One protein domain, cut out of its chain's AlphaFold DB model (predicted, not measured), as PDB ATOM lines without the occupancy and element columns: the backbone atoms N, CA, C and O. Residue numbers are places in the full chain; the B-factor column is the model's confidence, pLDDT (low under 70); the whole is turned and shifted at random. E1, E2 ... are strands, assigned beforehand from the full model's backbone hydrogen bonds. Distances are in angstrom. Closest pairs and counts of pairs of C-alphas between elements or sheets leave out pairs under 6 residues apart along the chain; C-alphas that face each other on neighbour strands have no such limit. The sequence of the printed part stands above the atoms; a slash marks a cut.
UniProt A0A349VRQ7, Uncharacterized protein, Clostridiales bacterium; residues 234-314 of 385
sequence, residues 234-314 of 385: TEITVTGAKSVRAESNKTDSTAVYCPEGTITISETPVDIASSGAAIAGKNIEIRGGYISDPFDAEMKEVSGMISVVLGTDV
ATOM      1  N   THR A 234     -36.912   0.956  -8.759       97.12
ATOM      2  CA  THR A 234     -36.834  -0.439  -8.278       97.12
ATOM      3  C   THR A 234     -36.449  -0.601  -6.811       97.12
ATOM      4  O   THR A 234     -36.923  -1.537  -6.170       97.12
ATOM      5  N   GLU A 235     -35.612   0.281  -6.265       98.06
ATOM      6  CA  GLU A 235     -35.170   0.199  -4.870       98.06
ATOM      7  C   GLU A 235     -34.593   1.537  -4.402       98.06
ATOM      8  O   GLU A 235     -33.858   2.195  -5.139       98.06
ATOM      9  N   ILE A 236     -34.897   1.918  -3.162       98.19
ATOM     10  CA  ILE A 236     -34.199   2.983  -2.440       98.19
ATOM     11  C   ILE A 236     -33.629   2.375  -1.164       98.19
ATOM     12  O   ILE A 236     -34.375   1.847  -0.343       98.19
ATOM     13  N   THR A 237     -32.317   2.468  -0.970       97.62
ATOM     14  CA  THR A 237     -31.660   2.051   0.273       97.62
ATOM     15  C   THR A 237     -30.896   3.217   0.872       97.62
ATOM     16  O   THR A 237     -30.063   3.824   0.209       97.62
ATOM     17  N   VAL A 238     -31.153   3.509   2.141       96.31
ATOM     18  CA  VAL A 238     -30.374   4.459   2.935       96.31
ATOM     19  C   VAL A 238     -29.871   3.711   4.159       96.31
ATOM     20  O   VAL A 238     -30.664   3.388   5.046       96.31
ATOM     21  N   THR A 239     -28.580   3.371   4.184       94.88
ATOM     22  CA  THR A 239     -28.031   2.511   5.236       94.88
ATOM     23  C   THR A 239     -26.664   2.938   5.744       94.88
ATOM     24  O   THR A 239     -25.745   3.177   4.971       94.88
ATOM     25  N   GLY A 240     -26.511   3.004   7.068       92.19
ATOM     26  CA  GLY A 240     -25.256   3.381   7.717       92.19
ATOM     27  C   GLY A 240     -24.706   4.763   7.344       92.19
ATOM     28  O   GLY A 240     -23.535   5.002   7.617       92.19
ATOM     29  N   ALA A 241     -25.486   5.652   6.718       93.75
ATOM     30  CA  ALA A 241     -25.039   7.003   6.393       93.75
ATOM     31  C   ALA A 241     -24.998   7.892   7.647       93.75
ATOM     32  O   ALA A 241     -25.723   7.668   8.619       93.75
ATOM     33  N   LYS A 242     -24.160   8.934   7.641       93.25
ATOM     34  CA  LYS A 242     -24.073   9.883   8.763       93.25
ATOM     35  C   LYS A 242     -25.382  10.648   8.952       93.25
ATOM     36  O   LYS A 242     -25.836  10.823  10.082       93.25
ATOM     37  N   SER A 243     -25.945  11.149   7.856       93.06
ATOM     38  CA  SER A 243     -27.215  11.879   7.845       93.06
ATOM     39  C   SER A 243     -27.754  12.023   6.426       93.06
ATOM     40  O   SER A 243     -27.005  12.391   5.520       93.06
ATOM     41  N   VAL A 244     -29.056  11.837   6.240       95.12
ATOM     42  CA  VAL A 244     -29.733  12.163   4.978       95.12
ATOM     43  C   VAL A 244     -30.909  13.083   5.271       95.12
ATOM     44  O   VAL A 244     -31.731  12.773   6.122       95.12
ATOM     45  N   ARG A 245     -30.997  14.213   4.574       95.00
ATOM     46  CA  ARG A 245     -32.161  15.097   4.584       95.00
ATOM     47  C   ARG A 245     -32.766  15.118   3.189       95.00
ATOM     48  O   ARG A 245     -32.053  15.395   2.231       95.00
ATOM     49  N   ALA A 246     -34.048  14.799   3.075       94.94
ATOM     50  CA  ALA A 246     -34.761  14.691   1.809       94.94
ATOM     51  C   ALA A 246     -36.060  15.499   1.865       94.94
ATOM     52  O   ALA A 246     -36.984  15.151   2.598       94.94
ATOM     53  N   GLU A 247     -36.144  16.567   1.074       92.94
ATOM     54  CA  GLU A 247     -37.279  17.486   1.088       92.94
ATOM     55  C   GLU A 247     -37.930  17.683  -0.278       92.94
ATOM     56  O   GLU A 247     -37.254  17.852  -1.294       92.94
ATOM     57  N   SER A 248     -39.264  17.712  -0.279       92.06
ATOM     58  CA  SER A 248     -40.091  18.074  -1.432       92.06
ATOM     59  C   SER A 248     -41.070  19.196  -1.080       92.06
ATOM     60  O   SER A 248     -41.744  19.130  -0.055       92.06
ATOM     61  N   ASN A 249     -41.195  20.226  -1.915       89.88
ATOM     62  CA  ASN A 249     -42.081  21.364  -1.621       89.88
ATOM     63  C   ASN A 249     -43.374  21.406  -2.458       89.88
ATOM     64  O   ASN A 249     -44.201  22.298  -2.265       89.88
ATOM     65  N   LYS A 250     -43.584  20.454  -3.373       88.62
ATOM     66  CA  LYS A 250     -44.795  20.394  -4.197       88.62
ATOM     67  C   LYS A 250     -45.845  19.496  -3.545       88.62
ATOM     68  O   LYS A 250     -45.584  18.354  -3.177       88.62
ATOM     69  N   THR A 251     -47.061  20.021  -3.402       82.00
ATOM     70  CA  THR A 251     -48.154  19.400  -2.629       82.00
ATOM     71  C   THR A 251     -48.700  18.100  -3.218       82.00
ATOM     72  O   THR A 251     -49.317  17.310  -2.509       82.00
ATOM     73  N   ASP A 252     -48.491  17.864  -4.512       84.44
ATOM     74  CA  ASP A 252     -48.902  16.649  -5.222       84.44
ATOM     75  C   ASP A 252     -47.756  15.641  -5.400       84.44
ATOM     76  O   ASP A 252     -47.903  14.663  -6.132       84.44
ATOM     77  N   SER A 253     -46.608  15.889  -4.767       88.56
ATOM     78  CA  SER A 253     -45.389  15.112  -4.966       88.56
ATOM     79  C   SER A 253     -44.956  14.376  -3.700       88.56
ATOM     80  O   SER A 253     -45.604  14.446  -2.654       88.56
ATOM     81  N   THR A 254     -43.901  13.572  -3.821       88.88
ATOM     82  CA  THR A 254     -43.389  12.741  -2.728       88.88
ATOM     83  C   THR A 254     -41.895  12.956  -2.558       88.88
ATOM     84  O   THR A 254     -41.166  12.843  -3.543       88.88
ATOM     85  N   ALA A 255     -41.424  13.225  -1.334       91.44
ATOM     86  CA  ALA A 255     -39.998  13.471  -1.094       91.44
ATOM     87  C   ALA A 255     -39.128  12.244  -1.407       91.44
ATOM     88  O   ALA A 255     -38.136  12.380  -2.122       91.44
ATOM     89  N   VAL A 256     -39.524  11.056  -0.939       95.44
ATOM     90  CA  VAL A 256     -38.861   9.779  -1.253       95.44
ATOM     91  C   VAL A 256     -39.848   8.841  -1.951       95.44
ATOM     92  O   VAL A 256     -40.783   8.342  -1.323       95.44
ATOM     93  N   TYR A 257     -39.653   8.595  -3.249       96.00
ATOM     94  CA  TYR A 257     -40.617   7.871  -4.082       96.00
ATOM     95  C   TYR A 257     -40.020   6.649  -4.788       96.00
ATOM     96  O   TYR A 257     -39.100   6.770  -5.598       96.00
ATOM     97  N   CYS A 258     -40.591   5.469  -4.519       96.19
ATOM     98  CA  CYS A 258     -40.198   4.200  -5.129       96.19
ATOM     99  C   CYS A 258     -41.414   3.401  -5.641       96.19
ATOM    100  O   CYS A 258     -41.913   2.513  -4.941       96.19
ATOM    101  N   PRO A 259     -41.931   3.701  -6.847       93.31
ATOM    102  CA  PRO A 259     -43.241   3.220  -7.297       93.31
ATOM    103  C   PRO A 259     -43.366   1.697  -7.414       93.31
ATOM    104  O   PRO A 259     -44.429   1.147  -7.134       93.31
ATOM    105  N   GLU A 260     -42.311   1.003  -7.840       94.62
ATOM    106  CA  GLU A 260     -42.371  -0.439  -8.118       94.62
ATOM    107  C   GLU A 260     -41.592  -1.276  -7.093       94.62
ATOM    108  O   GLU A 260     -41.657  -2.510  -7.117       94.62
ATOM    109  N   GLY A 261     -40.890  -0.605  -6.181       93.25
ATOM    110  CA  GLY A 261     -39.789  -1.165  -5.420       93.25
ATOM    111  C   GLY A 261     -39.916  -1.116  -3.904       93.25
ATOM    112  O   GLY A 261     -40.971  -0.824  -3.332       93.25
ATOM    113  N   THR A 262     -38.801  -1.433  -3.253       93.62
ATOM    114  CA  THR A 262     -38.674  -1.402  -1.796       93.62
ATOM    115  C   THR A 262     -37.878  -0.179  -1.364       93.62
ATOM    116  O   THR A 262     -36.851   0.147  -1.957       93.62
ATOM    117  N   ILE A 263     -38.349   0.480  -0.311       95.12
ATOM    118  CA  ILE A 263     -37.623   1.522   0.405       95.12
ATOM    119  C   ILE A 263     -37.121   0.911   1.707       95.12
ATOM    120  O   ILE A 263     -37.930   0.470   2.523       95.12
ATOM    121  N   THR A 264     -35.807   0.906   1.907       94.69
ATOM    122  CA  THR A 264     -35.157   0.434   3.131       94.69
ATOM    123  C   THR A 264     -34.350   1.566   3.746       94.69
ATOM    124  O   THR A 264     -33.428   2.087   3.123       94.69
ATOM    125  N   ILE A 265     -34.683   1.936   4.979       92.31
ATOM    126  CA  ILE A 265     -33.925   2.905   5.773       92.31
ATOM    127  C   ILE A 265     -33.443   2.202   7.035       92.31
ATOM    128  O   ILE A 265     -34.262   1.720   7.822       92.31
ATOM    129  N   SER A 266     -32.131   2.141   7.240       90.50
ATOM    130  CA  SER A 266     -31.557   1.511   8.425       90.50
ATOM    131  C   SER A 266     -30.283   2.175   8.915       90.50
ATOM    132  O   SER A 266     -29.474   2.658   8.131       90.50
ATOM    133  N   GLU A 267     -30.081   2.199  10.230       86.94
ATOM    134  CA  GLU A 267     -28.824   2.641  10.857       86.94
ATOM    135  C   GLU A 267     -28.376   4.056  10.429       86.94
ATOM    136  O   GLU A 267     -27.194   4.382  10.478       86.94
ATOM    137  N   THR A 268     -29.319   4.901   9.998       84.50
ATOM    138  CA  THR A 268     -29.063   6.241   9.453       84.50
ATOM    139  C   THR A 268     -30.051   7.241  10.060       84.50
ATOM    140  O   THR A 268     -31.260   6.991  10.033       84.50
ATOM    141  N   PRO A 269     -29.597   8.393  10.581       85.00
ATOM    142  CA  PRO A 269     -30.472   9.533  10.852       85.00
ATOM    143  C   PRO A 269     -31.021  10.105   9.534       85.00
ATOM    144  O   PRO A 269     -30.235  10.569   8.703       85.00
ATOM    145  N   VAL A 270     -32.344  10.074   9.329       85.50
ATOM    146  CA  VAL A 270     -32.970  10.549   8.083       85.50
ATOM    147  C   VAL A 270     -34.088  11.550   8.364       85.50
ATOM    148  O   VAL A 270     -35.143  11.182   8.869       85.50
ATOM    149  N   ASP A 271     -33.889  12.800   7.964       88.19
ATOM    150  CA  ASP A 271     -34.918  13.836   8.011       88.19
ATOM    151  C   ASP A 271     -35.668  13.888   6.672       88.19
ATOM    152  O   ASP A 271     -35.056  14.084   5.624       88.19
ATOM    153  N   ILE A 272     -36.982  13.665   6.678       86.31
ATOM    154  CA  ILE A 272     -37.793  13.650   5.452       86.31
ATOM    155  C   ILE A 272     -38.973  14.584   5.638       86.31
ATOM    156  O   ILE A 272     -39.823  14.332   6.490       86.31
ATOM    157  N   ALA A 273     -39.061  15.604   4.790       83.69
ATOM    158  CA  ALA A 273     -40.169  16.548   4.787       83.69
ATOM    159  C   ALA A 273     -40.805  16.630   3.396       83.69
ATOM    160  O   ALA A 273     -40.125  16.622   2.373       83.69
ATOM    161  N   SER A 274     -42.132  16.721   3.329       82.31
ATOM    162  CA  SER A 274     -42.816  17.008   2.072       82.31
ATOM    163  C   SER A 274     -44.052  17.864   2.294       82.31
ATOM    164  O   SER A 274     -44.752  17.682   3.283       82.31
ATOM    165  N   SER A 275     -44.355  18.759   1.349       81.44
ATOM    166  CA  SER A 275     -45.684  19.388   1.263       81.44
ATOM    167  C   SER A 275     -46.772  18.430   0.755       81.44
ATOM    168  O   SER A 275     -47.956  18.747   0.860       81.44
ATOM    169  N   GLY A 276     -46.381  17.300   0.160       84.38
ATOM    170  CA  GLY A 276     -47.253  16.190  -0.212       84.38
ATOM    171  C   GLY A 276     -47.014  14.980   0.695       84.38
ATOM    172  O   GLY A 276     -47.130  15.072   1.915       84.38
ATOM    173  N   ALA A 277     -46.686  13.828   0.105       83.31
ATOM    174  CA  ALA A 277     -46.340  12.630   0.873       83.31
ATOM    175  C   ALA A 277     -44.840  12.609   1.213       83.31
ATOM    176  O   ALA A 277     -43.989  12.834   0.357       83.31
ATOM    177  N   ALA A 278     -44.469  12.289   2.452       86.25
ATOM    178  CA  ALA A 278     -43.049  12.177   2.806       86.25
ATOM    179  C   ALA A 278     -42.380  10.988   2.085       86.25
ATOM    180  O   ALA A 278     -41.331  11.133   1.459       86.25
ATOM    181  N   ILE A 279     -43.016   9.814   2.135       90.56
ATOM    182  CA  ILE A 279     -42.507   8.568   1.555       90.56
ATOM    183  C   ILE A 279     -43.656   7.841   0.856       90.56
ATOM    184  O   ILE A 279     -44.731   7.698   1.439       90.56
ATOM    185  N   ALA A 280     -43.420   7.329  -0.350       88.88
ATOM    186  CA  ALA A 280     -44.341   6.421  -1.024       88.88
ATOM    187  C   ALA A 280     -43.572   5.329  -1.772       88.88
ATOM    188  O   ALA A 280     -42.640   5.599  -2.527       88.88
ATOM    189  N   GLY A 281     -43.979   4.079  -1.583       88.94
ATOM    190  CA  GLY A 281     -43.420   2.949  -2.308       88.94
ATOM    191  C   GLY A 281     -44.198   1.665  -2.072       88.94
ATOM    192  O   GLY A 281     -45.097   1.620  -1.228       88.94
ATOM    193  N   LYS A 282     -43.872   0.617  -2.831       86.56
ATOM    194  CA  LYS A 282     -44.586  -0.666  -2.752       86.56
ATOM    195  C   LYS A 282     -44.324  -1.379  -1.426       86.56
ATOM    196  O   LYS A 282     -45.259  -1.865  -0.800       86.56
ATOM    197  N   ASN A 283     -43.068  -1.418  -0.988       88.31
ATOM    198  CA  ASN A 283     -42.685  -1.907   0.336       88.31
ATOM    199  C   ASN A 283     -41.859  -0.839   1.051       88.31
ATOM    200  O   ASN A 283     -40.971  -0.249   0.439       88.31
ATOM    201  N   ILE A 284     -42.127  -0.608   2.337       89.50
ATOM    202  CA  ILE A 284     -41.390   0.364   3.148       89.50
ATOM    203  C   ILE A 284     -40.920  -0.330   4.426       89.50
ATOM    204  O   ILE A 284     -41.724  -0.790   5.240       89.50
ATOM    205  N   GLU A 285     -39.606  -0.387   4.598       90.25
ATOM    206  CA  GLU A 285     -38.929  -0.970   5.745       90.25
ATOM    207  C   GLU A 285     -38.042   0.075   6.422       90.25
ATOM    208  O   GLU A 285     -37.105   0.598   5.824       90.25
ATOM    209  N   ILE A 286     -38.330   0.374   7.691       86.69
ATOM    210  CA  ILE A 286     -37.583   1.363   8.472       86.69
ATOM    211  C   ILE A 286     -37.091   0.683   9.752       86.69
ATOM    212  O   ILE A 286     -37.882   0.328  10.634       86.69
ATOM    213  N   ARG A 287     -35.773   0.482   9.848       81.69
ATOM    214  CA  ARG A 287     -35.096  -0.226  10.943       81.69
ATOM    215  C   ARG A 287     -34.059   0.669  11.610       81.69
ATOM    216  O   ARG A 287     -32.907   0.695  11.196       81.69
ATOM    217  N   GLY A 288     -34.438   1.351  12.686       63.22
ATOM    218  CA  GLY A 288     -33.501   2.217  13.403       63.22
ATOM    219  C   GLY A 288     -33.115   3.445  12.574       63.22
ATOM    220  O   GLY A 288     -32.202   3.418  11.757       63.22
ATOM    221  N   GLY A 289     -33.828   4.535  12.819       56.91
ATOM    222  CA  GLY A 289     -33.609   5.849  12.234       56.91
ATOM    223  C   GLY A 289     -34.507   6.847  12.958       56.91
ATOM    224  O   GLY A 289     -35.547   6.465  13.499       56.91
ATOM    225  N   TYR A 290     -34.088   8.106  13.015       59.12
ATOM    226  CA  TYR A 290     -34.924   9.203  13.498       59.12
ATOM    227  C   TYR A 290     -35.515   9.910  12.289       59.12
ATOM    228  O   TYR A 290     -34.740  10.383  11.469       59.12
ATOM    229  N   ILE A 291     -36.847   9.980  12.212       62.66
ATOM    230  CA  ILE A 291     -37.589  10.836  11.277       62.66
ATOM    231  C   ILE A 291     -38.087  12.020  12.103       62.66
ATOM    232  O   ILE A 291     -38.922  11.832  12.989       62.66
ATOM    233  N   SER A 292     -37.509  13.203  11.891       54.34
ATOM    234  CA  SER A 292     -37.661  14.341  12.807       54.34
ATOM    235  C   SER A 292     -39.008  15.053  12.734       54.34
ATOM    236  O   SER A 292     -39.406  15.598  13.760       54.34
ATOM    237  N   ASP A 293     -39.717  15.055  11.597       50.34
ATOM    238  CA  ASP A 293     -40.976  15.810  11.512       50.34
ATOM    239  C   ASP A 293     -41.940  15.360  10.385       50.34
ATOM    240  O   ASP A 293     -41.911  15.890   9.276       50.34
ATOM    241  N   PRO A 294     -42.827  14.374  10.623       47.44
ATOM    242  CA  PRO A 294     -43.814  13.947   9.625       47.44
ATOM    243  C   PRO A 294     -45.104  14.802   9.571       47.44
ATOM    244  O   PRO A 294     -46.015  14.461   8.819       47.44
ATOM    245  N   PHE A 295     -45.259  15.865  10.372       39.69
ATOM    246  CA  PHE A 295     -46.582  16.243  10.907       39.69
ATOM    247  C   PHE A 295     -47.515  17.157  10.090       39.69
ATOM    248  O   PHE A 295     -48.506  17.623  10.642       39.69
ATOM    249  N   ASP A 296     -47.311  17.294   8.778       44.16
ATOM    250  CA  ASP A 296     -48.397  17.656   7.837       44.16
ATOM    251  C   ASP A 296     -48.509  16.679   6.643       44.16
ATOM    252  O   ASP A 296     -49.386  16.822   5.787       44.16
ATOM    253  N   ALA A 297     -47.657  15.647   6.581       40.78
ATOM    254  CA  ALA A 297     -47.591  14.735   5.446       40.78
ATOM    255  C   ALA A 297     -48.639  13.616   5.567       40.78
ATOM    256  O   ALA A 297     -48.551  12.710   6.398       40.78
ATOM    257  N   GLU A 298     -49.634  13.639   4.686       46.38
ATOM    258  CA  GLU A 298     -50.574  12.537   4.503       46.38
ATOM    259  C   GLU A 298     -49.812  11.345   3.880       46.38
ATOM    260  O   GLU A 298     -49.353  11.425   2.738       46.38
ATOM    261  N   MET A 299     -49.648  10.224   4.600       47.47
ATOM    262  CA  MET A 299     -49.183   8.974   3.978       47.47
ATOM    263  C   MET A 299     -50.275   8.455   3.032       47.47
ATOM    264  O   MET A 299     -51.173   7.717   3.441       47.47
ATOM    265  N   LYS A 300     -50.233   8.861   1.761       44.03
ATOM    266  CA  LYS A 300     -51.148   8.374   0.724       44.03
ATOM    267  C   LYS A 300     -50.630   7.070   0.114       44.03
ATOM    268  O   LYS A 300     -49.484   6.986  -0.304       44.03
ATOM    269  N   GLU A 301     -51.514   6.070   0.069       44.72
ATOM    270  CA  GLU A 301     -51.341   4.765  -0.592       44.72
ATOM    271  C   GLU A 301     -50.051   3.997  -0.248       44.72
ATOM    272  O   GLU A 301     -49.176   3.788  -1.085       44.72
ATOM    273  N   VAL A 302     -49.984   3.444   0.965       43.62
ATOM    274  CA  VAL A 302     -49.057   2.337   1.243       43.62
ATOM    275  C   VAL A 302     -49.745   1.008   0.923       43.62
ATOM    276  O   VAL A 302     -50.594   0.534   1.675       43.62
ATOM    277  N   SER A 303     -49.384   0.392  -0.205       40.28
ATOM    278  CA  SER A 303     -49.821  -0.961  -0.582       40.28
ATOM    279  C   SER A 303     -48.774  -2.003  -0.155       40.28
ATOM    280  O   SER A 303     -48.172  -2.659  -1.002       40.28
ATOM    281  N   GLY A 304     -48.557  -2.171   1.153       40.94
ATOM    282  CA  GLY A 304     -47.567  -3.114   1.691       40.94
ATOM    283  C   GLY A 304     -47.536  -3.179   3.221       40.94
ATOM    284  O   GLY A 304     -48.259  -2.448   3.899       40.94
ATOM    285  N   MET A 305     -46.709  -4.069   3.782       38.78
ATOM    286  CA  MET A 305     -46.409  -4.049   5.220       38.78
ATOM    287  C   MET A 305     -45.493  -2.863   5.524       38.78
ATOM    288  O   MET A 305     -44.387  -2.798   4.997       38.78
ATOM    289  N   ILE A 306     -45.928  -1.972   6.414       46.25
ATOM    290  CA  ILE A 306     -45.034  -1.028   7.086       46.25
ATOM    291  C   ILE A 306     -44.493  -1.743   8.323       46.25
ATOM    292  O   ILE A 306     -45.246  -2.007   9.263       46.25
ATOM    293  N   SER A 307     -43.200  -2.060   8.339       41.00
ATOM    294  CA  SER A 307     -42.515  -2.454   9.571       41.00
ATOM    295  C   SER A 307     -41.732  -1.250  10.075       41.00
ATOM    296  O   SER A 307     -40.676  -0.921   9.538       41.00
ATOM    297  N   VAL A 308     -42.289  -0.555  11.070       48.81
ATOM    298  CA  VAL A 308     -41.561   0.485  11.801       48.81
ATOM    299  C   VAL A 308     -40.997  -0.159  13.062       48.81
ATOM    300  O   VAL A 308     -41.728  -0.391  14.025       48.81
ATOM    301  N   VAL A 309     -39.702  -0.477  13.063       42.50
ATOM    302  CA  VAL A 309     -39.007  -0.900  14.285       42.50
ATOM    303  C   VAL A 309     -38.405   0.346  14.921       42.50
ATOM    304  O   VAL A 309     -37.315   0.791  14.557       42.50
ATOM    305  N   LEU A 310     -39.158   0.941  15.844       46.19
ATOM    306  CA  LEU A 310     -38.731   2.121  16.588       46.19
ATOM    307  C   LEU A 310     -37.759   1.701  17.698       46.19
ATOM    308  O   LEU A 310     -38.109   0.917  18.581       46.19
ATOM    309  N   GLY A 311     -36.532   2.223  17.633       36.88
ATOM    310  CA  GLY A 311     -35.582   2.183  18.744       36.88
ATOM    311  C   GLY A 311     -36.132   2.932  19.964       36.88
ATOM    312  O   GLY A 311     -37.064   3.721  19.858       36.88
ATOM    313  N   THR A 312     -35.577   2.650  21.138       37.69
ATOM    314  CA  THR A 312     -36.187   2.818  22.471       37.69
ATOM    315  C   THR A 312     -36.504   4.239  22.969       37.69
ATOM    316  O   THR A 312     -36.822   4.370  24.146       37.69
ATOM    317  N   ASP A 313     -36.506   5.281  22.136       39.56
ATOM    318  CA  ASP A 313     -36.775   6.655  22.580       39.56
ATOM    319  C   ASP A 313     -37.909   7.336  21.791       39.56
ATOM    320  O   ASP A 313     -37.770   7.734  20.639       39.56
ATOM    321  N   VAL A 314     -39.046   7.439  22.489       33.38
ATOM    322  CA  VAL A 314     -40.227   8.306  22.313       33.38
ATOM    323  C   VAL A 314     -40.544   8.764  20.880       33.38
ATOM    324  O   VAL A 314     -40.238   9.884  20.480       33.38
TER     325      VAL A 314
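AT A GLANCE: This is residues 234 to 314 of the 385 residues of an uncharacterized protein of Clostridiales bacterium (UniProt A0A349VRQ7). The chain winds in stacked, roughly triangular turns, making a short solenoid of parallel strands. One wall is E1, the later parts of E3 and E5, and E6; a second wall is E2 and E4; the early parts of E3 and E5, before their sharp bends, line the third side, and residues 288 to 305, with no named element, wind on through the last turn before E6. The printed part has 81 residues, with no named helix and six strands in the order E1 to E6, and its class is all strand. The larger sheet has the order E1, E3, E5, E6 and the smaller E2, E4, both parallel. The whole is compact, with a radius of gyration of the C-alphas of 11.8 A and spans of 32 by 23 by 21 A.

IN THESE COORDINATES: E1, residues 235 to 239, begins at C-alpha 235 at (-35.170, 0.199, -4.870) and is 12.6 A long. E2, residues 243 to 248, is 17.0 A long. E3, residues 254 to 266, is the longest strand by residues and bends by 127 degrees at residue 260; its first and last C-alphas are 19.8 A apart. E4, residues 270 to 274, is 13.2 A long. E5, residues 277 to 287, bends by 112 degrees at residue 282 and measures 19.8 A from first to last C-alpha. E6, residues 306 to 309, is 9.4 A long and ends at C-alpha 309 at (-39.007, -0.900, 14.285).

HOW THE PARTS SIT: The sheet E1, E3, E5, E6 and the sheet E2, E4 form a sandwich, two sheets face to face, with best planes 12 degrees apart and the facing parts 8.9 A centre to centre. E1, an edge strand, is parallel to E3, with N 236 and O 262 within hydrogen-bond range at 2.9 A. E3 is parallel to E5 on both sides of the bends: N 258 and O 280 are 2.9 A apart, N 265 and O 285 also 2.9 A. E5 and the edge strand E6 are parallel at 51 degrees, with N 309 and O 286 at 3.1 A. In the smaller sheet E2 and E4 are parallel at 5 degrees, with N 246 and O 271 at 2.8 A. Between the sheets, the closest C-alphas of E2 and E3, those of Ser 248 and Ala 255, are 4.6 A apart. E6 is apart from E2 and E4.

THE WHOLE: The two C-alphas farthest apart, those of Asp 252 and Thr 312, are 33.5 A apart. The printed part has no cut. The links from E1 through to E5 are tight, and E5 to E6 is a long link of 18 residues. The larger sheet is twisted, its C-alphas up to 7.4 A off their best plane. The mean pLDDT of the printed part is 75.6, and residues 288 to 314 are under 70.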